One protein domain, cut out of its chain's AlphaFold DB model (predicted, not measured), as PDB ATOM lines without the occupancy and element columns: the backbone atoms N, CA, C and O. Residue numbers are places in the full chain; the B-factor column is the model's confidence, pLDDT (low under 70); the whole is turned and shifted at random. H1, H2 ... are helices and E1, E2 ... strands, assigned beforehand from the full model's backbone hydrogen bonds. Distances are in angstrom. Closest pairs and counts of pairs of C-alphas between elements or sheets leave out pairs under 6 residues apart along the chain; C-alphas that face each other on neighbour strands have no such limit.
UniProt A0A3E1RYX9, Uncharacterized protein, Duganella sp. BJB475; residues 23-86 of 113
ATOM      1  N   PRO A  23      21.164 -41.654 -28.687       89.38
ATOM      2  CA  PRO A  23      20.428 -42.674 -27.951       89.38
ATOM      3  C   PRO A  23      18.995 -42.196 -27.716       89.38
ATOM      4  O   PRO A  23      18.768 -41.048 -27.332       89.38
ATOM      5  N   GLN A  24      18.032 -43.066 -27.999       92.25
ATOM      6  CA  GLN A  24      16.615 -42.779 -27.813       92.25
ATOM      7  C   GLN A  24      16.086 -43.540 -26.601       92.25
ATOM      8  O   GLN A  24      16.521 -44.659 -26.325       92.25
ATOM      9  N   VAL A  25      15.104 -42.957 -25.919       89.56
ATOM     10  CA  VAL A  25      14.326 -43.648 -24.890       89.56
ATOM     11  C   VAL A  25      13.634 -44.850 -25.528       89.56
ATOM     12  O   VAL A  25      12.991 -44.748 -26.576       89.56
ATOM     13  N   ALA A  26      13.770 -46.016 -24.899       89.56
ATOM     14  CA  ALA A  26      13.155 -47.234 -25.401       89.56
ATOM     15  C   ALA A  26      11.620 -47.134 -25.363       89.56
ATOM     16  O   ALA A  26      11.030 -46.793 -24.340       89.56
ATOM     17  N   ALA A  27      10.961 -47.517 -26.460       84.94
ATOM     18  CA  ALA A  27       9.505 -47.406 -26.618       84.94
ATOM     19  C   ALA A  27       8.679 -48.237 -25.611       84.94
ATOM     20  O   ALA A  27       7.477 -48.024 -25.479       84.94
ATOM     21  N   GLY A  28       9.304 -49.195 -24.921       83.44
ATOM     22  CA  GLY A  28       8.665 -50.006 -23.882       83.44
ATOM     23  C   GLY A  28       8.622 -49.351 -22.498       83.44
ATOM     24  O   GLY A  28       8.024 -49.924 -21.591       83.44
ATOM     25  N   LEU A  29       9.255 -48.188 -22.316       86.00
ATOM     26  CA  LEU A  29       9.305 -47.502 -21.028       86.00
ATOM     27  C   LEU A  29       8.109 -46.566 -20.855       86.00
ATOM     28  O   LEU A  29       7.736 -45.820 -21.762       86.00
ATOM     29  N   ALA A  30       7.522 -46.583 -19.662       86.69
ATOM     30  CA  ALA A  30       6.447 -45.669 -19.311       86.69
ATOM     31  C   ALA A  30       7.027 -44.334 -18.835       86.69
ATOM     32  O   ALA A  30       8.041 -44.301 -18.139       86.69
ATOM     33  N   LEU A  31       6.355 -43.232 -19.171       88.44
ATOM     34  CA  LEU A  31       6.652 -41.926 -18.592       88.44
ATOM     35  C   LEU A  31       6.159 -41.901 -17.140       88.44
ATOM     36  O   LEU A  31       4.953 -41.891 -16.890       88.44
ATOM     37  N   LEU A  32       7.097 -41.884 -16.198       87.12
ATOM     38  CA  LEU A  32       6.821 -41.896 -14.764       87.12
ATOM     39  C   LEU A  32       6.557 -40.473 -14.255       87.12
ATOM     40  O   LEU A  32       5.551 -40.207 -13.596       87.12
ATOM     41  N   LEU A  33       7.431 -39.531 -14.615       87.62
ATOM     42  CA  LEU A  33       7.330 -38.134 -14.197       87.62
ATOM     43  C   LEU A  33       7.779 -37.200 -15.320       87.62
ATOM     44  O   LEU A  33       8.877 -37.346 -15.843       87.62
ATOM     45  N   ALA A  34       6.943 -36.221 -15.660       89.75
ATOM     46  CA  ALA A  34       7.242 -35.222 -16.682       89.75
ATOM     47  C   ALA A  34       7.703 -33.900 -16.058       89.75
ATOM     48  O   ALA A  34       7.172 -33.481 -15.025       89.75
ATOM     49  N   GLY A  35       8.643 -33.217 -16.712       86.62
ATOM     50  CA  GLY A  35       9.061 -31.855 -16.363       86.62
ATOM     51  C   GLY A  35       9.814 -31.720 -15.035       86.62
ATOM     52  O   GLY A  35       9.880 -30.615 -14.490       86.62
ATOM     53  N   HIS A  36      10.392 -32.807 -14.519       89.06
ATOM     54  CA  HIS A  36      11.191 -32.820 -13.297       89.06
ATOM     55  C   HIS A  36      12.388 -31.874 -13.421       89.06
ATOM     56  O   HIS A  36      13.201 -32.001 -14.334       89.06
ATOM     57  N   GLN A  37      12.516 -30.922 -12.496       89.88
ATOM     58  CA  GLN A  37      13.615 -29.968 -12.537       89.88
ATOM     59  C   GLN A  37      14.848 -30.522 -11.816       89.88
ATOM     60  O   GLN A  37      14.848 -30.672 -10.595       89.88
ATOM     61  N   PHE A  38      15.935 -30.741 -12.555       87.00
ATOM     62  CA  PHE A  38      17.214 -31.170 -11.999       87.00
ATOM     63  C   PHE A  38      18.353 -30.305 -12.526       87.00
ATOM     64  O   PHE A  38      18.591 -30.227 -13.728       87.00
ATOM     65  N   LYS A  39      19.074 -29.640 -11.614       86.50
ATOM     66  CA  LYS A  39      20.208 -28.753 -11.945       86.50
ATOM     67  C   LYS A  39      19.880 -27.705 -13.025       86.50
ATOM     68  O   LYS A  39      20.728 -27.364 -13.841       86.50
ATOM     69  N   GLY A  40      18.647 -27.196 -13.023       87.50
ATOM     70  CA  GLY A  40      18.178 -26.197 -13.988       87.50
ATOM     71  C   GLY A  40      17.683 -26.760 -15.326       87.50
ATOM     72  O   GLY A  40      17.261 -25.980 -16.170       87.50
ATOM     73  N   LEU A  41      17.691 -28.082 -15.514       87.81
ATOM     74  CA  LEU A  41      17.109 -28.753 -16.678       87.81
ATOM     75  C   LEU A  41      15.738 -29.329 -16.335       87.81
ATOM     76  O   LEU A  41      15.534 -29.800 -15.218       87.81
ATOM     77  N   HIS A  42      14.824 -29.323 -17.305       90.44
ATOM     78  CA  HIS A  42      13.562 -30.053 -17.216       90.44
ATOM     79  C   HIS A  42      13.730 -31.422 -17.853       90.44
ATOM     80  O   HIS A  42      14.102 -31.518 -19.024       90.44
ATOM     81  N   LEU A  43      13.461 -32.457 -17.070       91.62
ATOM     82  CA  LEU A  43      13.680 -33.845 -17.424       91.62
ATOM     83  C   LEU A  43      12.373 -34.626 -17.356       91.62
ATOM     84  O   LEU A  43      11.565 -34.438 -16.448       91.62
ATOM     85  N   ASP A  44      12.208 -35.531 -18.302       92.50
ATOM     86  CA  ASP A  44      11.160 -36.536 -18.296       92.50
ATOM     87  C   ASP A  44      11.796 -37.865 -17.868       92.50
ATOM     88  O   ASP A  44      12.792 -38.308 -18.446       92.50
ATOM     89  N   LEU A  45      11.258 -38.472 -16.812       90.94
ATOM     90  CA  LEU A  45      11.758 -39.708 -16.217       90.94
ATOM     91  C   LEU A  45      10.948 -40.890 -16.742       90.94
ATOM     92  O   LEU A  45       9.721 -40.912 -16.607       90.94
ATOM     93  N   TYR A  46      11.637 -41.878 -17.299       90.62
ATOM     94  CA  TYR A  46      11.045 -43.061 -17.909       90.62
ATOM     95  C   TYR A  46      11.496 -44.325 -17.195       90.62
ATOM     96  O   TYR A  46      12.634 -44.430 -16.733       90.62
ATOM     97  N   GLY A  47      10.617 -45.316 -17.133       89.19
ATOM     98  CA  GLY A  47      10.946 -46.553 -16.453       89.19
ATOM     99  C   GLY A  47       9.783 -47.516 -16.324       89.19
ATOM    100  O   GLY A  47       8.837 -47.491 -17.118       89.19
ATOM    101  N   HIS A  48       9.878 -48.361 -15.306       84.94
ATOM    102  CA  HIS A  48       8.878 -49.362 -14.977       84.94
ATOM    103  C   HIS A  48       8.216 -49.007 -13.647       84.94
ATOM    104  O   HIS A  48       8.880 -48.613 -12.688       84.94
ATOM    105  N   ALA A  49       6.892 -49.126 -13.613       75.88
ATOM    106  CA  ALA A  49       6.125 -49.101 -12.381       75.88
ATOM    107  C   ALA A  49       5.730 -50.547 -12.085       75.88
ATOM    108  O   ALA A  49       4.919 -51.109 -12.823       75.88
ATOM    109  N   ASP A  50       6.354 -51.146 -11.073       70.38
ATOM    110  CA  ASP A  50       5.972 -52.465 -10.580       70.38
ATOM    111  C   ASP A  50       5.039 -52.308  -9.368       70.38
ATOM    112  O   ASP A  50       5.241 -51.438  -8.507       70.38
ATOM    113  N   GLU A  51       3.987 -53.126  -9.325       56.44
ATOM    114  CA  GLU A  51       2.960 -53.089  -8.277       56.44
ATOM    115  C   GLU A  51       3.579 -53.404  -6.904       56.44
ATOM    116  O   GLU A  51       3.205 -52.768  -5.914       56.44
ATOM    117  N   ASP A  52       4.607 -54.259  -6.851       59.34
ATOM    118  CA  ASP A  52       5.229 -54.713  -5.601       59.34
ATOM    119  C   ASP A  52       6.562 -54.004  -5.269       59.34
ATOM    120  O   ASP A  52       6.747 -53.559  -4.134       59.34
ATOM    121  N   ASP A  53       7.456 -53.803  -6.247       58.97
ATOM    122  CA  ASP A  53       8.844 -53.347  -6.005       58.97
ATOM    123  C   ASP A  53       9.072 -51.824  -6.132       58.97
ATOM    124  O   ASP A  53      10.143 -51.307  -5.802       58.97
ATOM    125  N   GLY A  54       8.051 -51.064  -6.542       66.94
ATOM    126  CA  GLY A  54       8.123 -49.605  -6.656       66.94
ATOM    127  C   GLY A  54       8.380 -49.108  -8.080       66.94
ATOM    128  O   GLY A  54       8.101 -49.789  -9.062       66.94
ATOM    129  N   CYS A  55       8.823 -47.854  -8.205       73.62
ATOM    130  CA  CYS A  55       9.110 -47.234  -9.501       73.62
ATOM    131  C   CYS A  55      10.620 -47.228  -9.752       73.62
ATOM    132  O   CYS A  55      11.367 -46.576  -9.020       73.62
ATOM    133  N   GLU A  56      11.060 -47.910 -10.807       82.19
ATOM    134  CA  GLU A  56      12.454 -47.896 -11.248       82.19
ATOM    135  C   GLU A  56      12.602 -46.951 -12.441       82.19
ATOM    136  O   GLU A  56      11.983 -47.154 -13.485       82.19
ATOM    137  N   VAL A  57      13.431 -45.914 -12.293       86.00
ATOM    138  CA  VAL A  57      13.788 -45.008 -13.392       86.00
ATOM    139  C   VAL A  57      14.940 -45.626 -14.177       86.00
ATOM    140  O   VAL A  57      16.043 -45.773 -13.653       86.00
ATOM    141  N   VAL A  58      14.681 -45.954 -15.440       86.12
ATOM    142  CA  VAL A  58      15.625 -46.635 -16.339       86.12
ATOM    143  C   VAL A  58      16.213 -45.673 -17.370       86.12
ATOM    144  O   VAL A  58      17.382 -45.794 -17.725       86.12
ATOM    145  N   ALA A  59      15.425 -44.701 -17.832       89.75
ATOM    146  CA  ALA A  59      15.851 -43.718 -18.824       89.75
ATOM    147  C   ALA A  59      15.411 -42.306 -18.429       89.75
ATOM    148  O   ALA A  59      14.445 -42.111 -17.687       89.75
ATOM    149  N   VAL A  60      16.126 -41.305 -18.935       91.25
ATOM    150  CA  VAL A  60      15.862 -39.896 -18.635       91.25
ATOM    151  C   VAL A  60      16.019 -39.105 -19.915       91.25
ATOM    152  O   VAL A  60      17.071 -39.172 -20.534       91.25
ATOM    153  N   ALA A  61      15.019 -38.317 -20.293       94.19
ATOM    154  CA  ALA A  61      15.113 -37.436 -21.453       94.19
ATOM    155  C   ALA A  61      15.004 -35.970 -21.055       94.19
ATOM    156  O   ALA A  61      14.438 -35.631 -20.016       94.19
ATOM    157  N   LEU A  62      15.507 -35.076 -21.908       91.56
ATOM    158  CA  LEU A  62      15.130 -33.667 -21.819       91.56
ATOM    159  C   LEU A  62      13.638 -33.540 -22.117       91.56
ATOM    160  O   LEU A  62      13.136 -34.181 -23.044       91.56
ATOM    161  N   SER A  63      12.942 -32.707 -21.347       90.50
ATOM    162  CA  SER A  63      11.488 -32.626 -21.435       90.50
ATOM    163  C   SER A  63      11.024 -32.249 -22.842       90.50
ATOM    164  O   SER A  63      11.548 -31.315 -23.455       90.50
ATOM    165  N   GLY A  64      10.068 -33.014 -23.375       85.44
ATOM    166  CA  GLY A  64       9.576 -32.858 -24.749       85.44
ATOM    167  C   GLY A  64      10.470 -33.471 -25.835       85.44
ATOM    168  O   GLY A  64      10.183 -33.308 -27.021       85.44
ATOM    169  N   THR A  65      11.527 -34.193 -25.461       90.88
ATOM    170  CA  THR A  65      12.381 -34.956 -26.384       90.88
ATOM    171  C   THR A  65      12.349 -36.450 -26.056       90.88
ATOM    172  O   THR A  65      11.871 -36.855 -24.999       90.88
ATOM    173  N   GLN A  66      12.863 -37.274 -26.971       90.31
ATOM    174  CA  GLN A  66      13.047 -38.718 -26.776       90.31
ATOM    175  C   GLN A  66      14.526 -39.106 -26.678       90.31
ATOM    176  O   GLN A  66      14.860 -40.282 -26.738       90.31
ATOM    177  N   VAL A  67      15.421 -38.126 -26.536       91.19
ATOM    178  CA  VAL A  67      16.861 -38.383 -26.444       91.19
ATOM    179  C   VAL A  67      17.189 -38.811 -25.024       91.19
ATOM    180  O   VAL A  67      16.995 -38.035 -24.089       91.19
ATOM    181  N   ASP A  68      17.699 -40.028 -24.875       91.31
ATOM    182  CA  ASP A  68      18.077 -40.564 -23.577       91.31
ATOM    183  C   ASP A  68      19.428 -39.994 -23.130       91.31
ATOM    184  O   ASP A  68      20.470 -40.188 -23.758       91.31
ATOM    185  N   ILE A  69      19.401 -39.274 -22.017       91.44
ATOM    186  CA  ILE A  69      20.567 -38.694 -21.362       91.44
ATOM    187  C   ILE A  69      20.983 -39.483 -20.119       91.44
ATOM    188  O   ILE A  69      21.959 -39.097 -19.474       91.44
ATOM    189  N   ALA A  70      20.302 -40.587 -19.783       89.06
ATOM    190  CA  ALA A  70      20.702 -41.463 -18.682       89.06
ATOM    191  C   ALA A  70      22.181 -41.902 -18.750       89.06
ATOM    192  O   ALA A  70      22.827 -41.882 -17.702       89.06
ATOM    193  N   PRO A  71      22.788 -42.170 -19.930       87.25
ATOM    194  CA  PRO A  71      24.217 -42.490 -20.022       87.25
ATOM    195  C   PRO A  71      25.165 -41.376 -19.547       87.25
ATOM    196  O   PRO A  71      26.334 -41.637 -19.270       87.25
ATOM    197  N   LEU A  72      24.688 -40.129 -19.476       87.88
ATOM    198  CA  LEU A  72      25.457 -38.975 -18.998       87.88
ATOM    199  C   LEU A  72      25.307 -38.751 -17.485       87.88
ATOM    200  O   LEU A  72      25.984 -37.888 -16.919       87.88
ATOM    201  N   LEU A  73      24.410 -39.491 -16.828       86.81
ATOM    202  CA  LEU A  73      24.099 -39.364 -15.410       86.81
ATOM    203  C   LEU A  73      24.789 -40.464 -14.602       86.81
ATOM    204  O   LEU A  73      25.029 -41.572 -15.074       86.81
ATOM    205  N   THR A  74      25.112 -40.162 -13.344       88.38
ATOM    206  CA  THR A  74      25.617 -41.191 -12.425       88.38
ATOM    207  C   THR A  74      24.461 -41.976 -11.814       88.38
ATOM    208  O   THR A  74      23.374 -41.432 -11.613       88.38
ATOM    209  N   LEU A  75      24.711 -43.229 -11.417       83.06
ATOM    210  CA  LEU A  75      23.706 -44.063 -10.745       83.06
ATOM    211  C   LEU A  75      23.092 -43.358  -9.524       83.06
ATOM    212  O   LEU A  75      21.881 -43.360  -9.349       83.06
ATOM    213  N   ALA A  76      23.914 -42.667  -8.727       83.56
ATOM    214  CA  ALA A  76      23.437 -41.903  -7.576       83.56
ATOM    215  C   ALA A  76      22.468 -40.769  -7.962       83.56
ATOM    216  O   ALA A  76      21.533 -40.483  -7.221       83.56
ATOM    217  N   GLN A  77      22.675 -40.117  -9.112       85.69
ATOM    218  CA  GLN A  77      21.766 -39.074  -9.599       85.69
ATOM    219  C   GLN A  77      20.437 -39.674 -10.056       85.69
ATOM    220  O   GLN A  77      19.390 -39.129  -9.714       85.69
ATOM    221  N   LEU A  78      20.477 -40.816 -10.747       81.12
ATOM    222  CA  LEU A  78      19.277 -41.560 -11.138       81.12
ATOM    223  C   LEU A  78      18.476 -42.028  -9.914       81.12
ATOM    224  O   LEU A  78      17.264 -41.838  -9.877       81.12
ATOM    225  N   SER A  79      19.132 -42.542  -8.868       79.44
ATOM    226  CA  SER A  79      18.445 -42.955  -7.634       79.44
ATOM    227  C   SER A  79      17.745 -41.792  -6.923       79.44
ATOM    228  O   SER A  79      16.622 -41.952  -6.455       79.44
ATOM    229  N   VAL A  80      18.370 -40.608  -6.873       81.31
ATOM    230  CA  VAL A  80      17.741 -39.402  -6.296       81.31
ATOM    231  C   VAL A  80      16.510 -38.982  -7.101       81.31
ATOM    232  O   VAL A  80      15.495 -38.613  -6.515       81.31
ATOM    233  N   MET A  81      16.575 -39.060  -8.433       79.88
ATOM    234  CA  MET A  81      15.424 -38.778  -9.298       79.88
ATOM    235  C   MET A  81      14.303 -39.802  -9.105       79.88
ATOM    236  O   MET A  81      13.138 -39.420  -9.092       79.88
ATOM    237  N   GLY A  82      14.643 -41.077  -8.888       72.88
ATOM    238  CA  GLY A  82      13.676 -42.136  -8.588       72.88
ATOM    239  C   GLY A  82      12.834 -41.857  -7.341       72.88
ATOM    240  O   GLY A  82      11.650 -42.165  -7.326       72.88
ATOM    241  N   TRP A  83      13.389 -41.190  -6.326       74.56
ATOM    242  CA  TRP A  83      12.624 -40.798  -5.132       74.56
ATOM    243  C   TRP A  83      11.645 -39.647  -5.373       74.56
ATOM    244  O   TRP A  83      10.708 -39.474  -4.599       74.56
ATOM    245  N   ALA A  84      11.852 -38.848  -6.422       71.56
ATOM    246  CA  ALA A  84      10.924 -37.780  -6.793       71.56
ATOM    247  C   ALA A  84       9.665 -38.313  -7.498       71.56
ATOM    248  O   ALA A  84       8.741 -37.547  -7.777       71.56
ATOM    249  N   VAL A  85       9.638 -39.608  -7.810       76.94
ATOM    250  CA  VAL A  85       8.539 -40.268  -8.500       76.94
ATOM    251  C   VAL A  85       7.468 -40.689  -7.489       76.94
ATOM    252  O   VAL A  85       7.707 -41.529  -6.625       76.94
ATOM    253  N   ASP A  86       6.268 -40.115  -7.608       73.50
ATOM    254  CA  ASP A  86       5.111 -40.505  -6.796       73.50
ATOM    255  C   ASP A  86       4.388 -41.717  -7.408       73.50
ATOM    256  O   ASP A  86       3.731 -41.609  -8.450       73.50
TER     257      ASP A  86
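Overview. This is residues 23 to 86 of the 113 residues of an uncharacterized protein of Duganella sp. BJB475 (UniProt A0A3E1RYX9). A strongly twisted sheet of three strands, E1, E2 and E3, curls round one short helix, H1, which packs on it. The sheet is two hairpins in a row, and their turns hold the two C-alphas farthest apart, while a long link from E3 leads to H1. The printed part has 64 residues, with three named strands and then one named helix in the order E1, E2, E3, H1; the sheet's order is E1, E2, E3, all antiparallel. The class is mixed, helices and strands, and the whole is compact, with a radius of gyration of the C-alphas of 10.7 A and spans of 31 by 24 by 19 A.

Arrangement. Start at E1, residues 30 to 38, an edge strand that bends by 68 degrees at residue 35. A tight link leads to its antiparallel neighbour E2, residues 41 to 50, the inner strand; the two form a hairpin, their directions 148 degrees apart. Look there at N 32 and O 45, 2.8 A apart, and N 43 and O 36, 2.8 A apart, both within hydrogen-bond range. Another tight link and hairpin bring you to E3, residues 54 to 62, the other edge strand, antiparallel to E2 at 148 degrees; N 46 and O 59 are 2.8 A apart, within hydrogen-bond range. E3 bends by 60 degrees at residue 58. The three strands form a meander, each strand the antiparallel neighbour of the one before. Go on to H1, residues 75 to 83, which is on the sheet, with 33 pairs of C-alphas within 10 A. Its closest C-alphas to E3 are those of Gly 82 and Val 57, 5.6 A apart. E1 and H1 are near each other, with 7 pairs of C-alphas within 10 A. In H1 every O i to N i+4 pair is within hydrogen-bond range.

Along the chain. Find C-alpha 30 at (6.447, -45.669, -19.311); from there E1 runs 19.5 A to C-alpha 38. E2 begins at C-alpha 41, at (17.109, -28.753, -16.678), and runs 26.9 A to C-alpha 50. E3 covers 23.1 A from C-alpha 54 to C-alpha 62. H1 runs 12.8 A from C-alpha 75 to C-alpha 83 at (12.624, -40.798, -5.132).

Size, cuts and confidence. The two C-alphas farthest apart are those of Gly 40 and Asp 52, at 32.4 A. The printed part has no cut. Its long link is E3 to H1, residues 63 to 74, with no named element. The mean pLDDT of the printed part is 84.3; look at residues 51 to 54 for the values under 70.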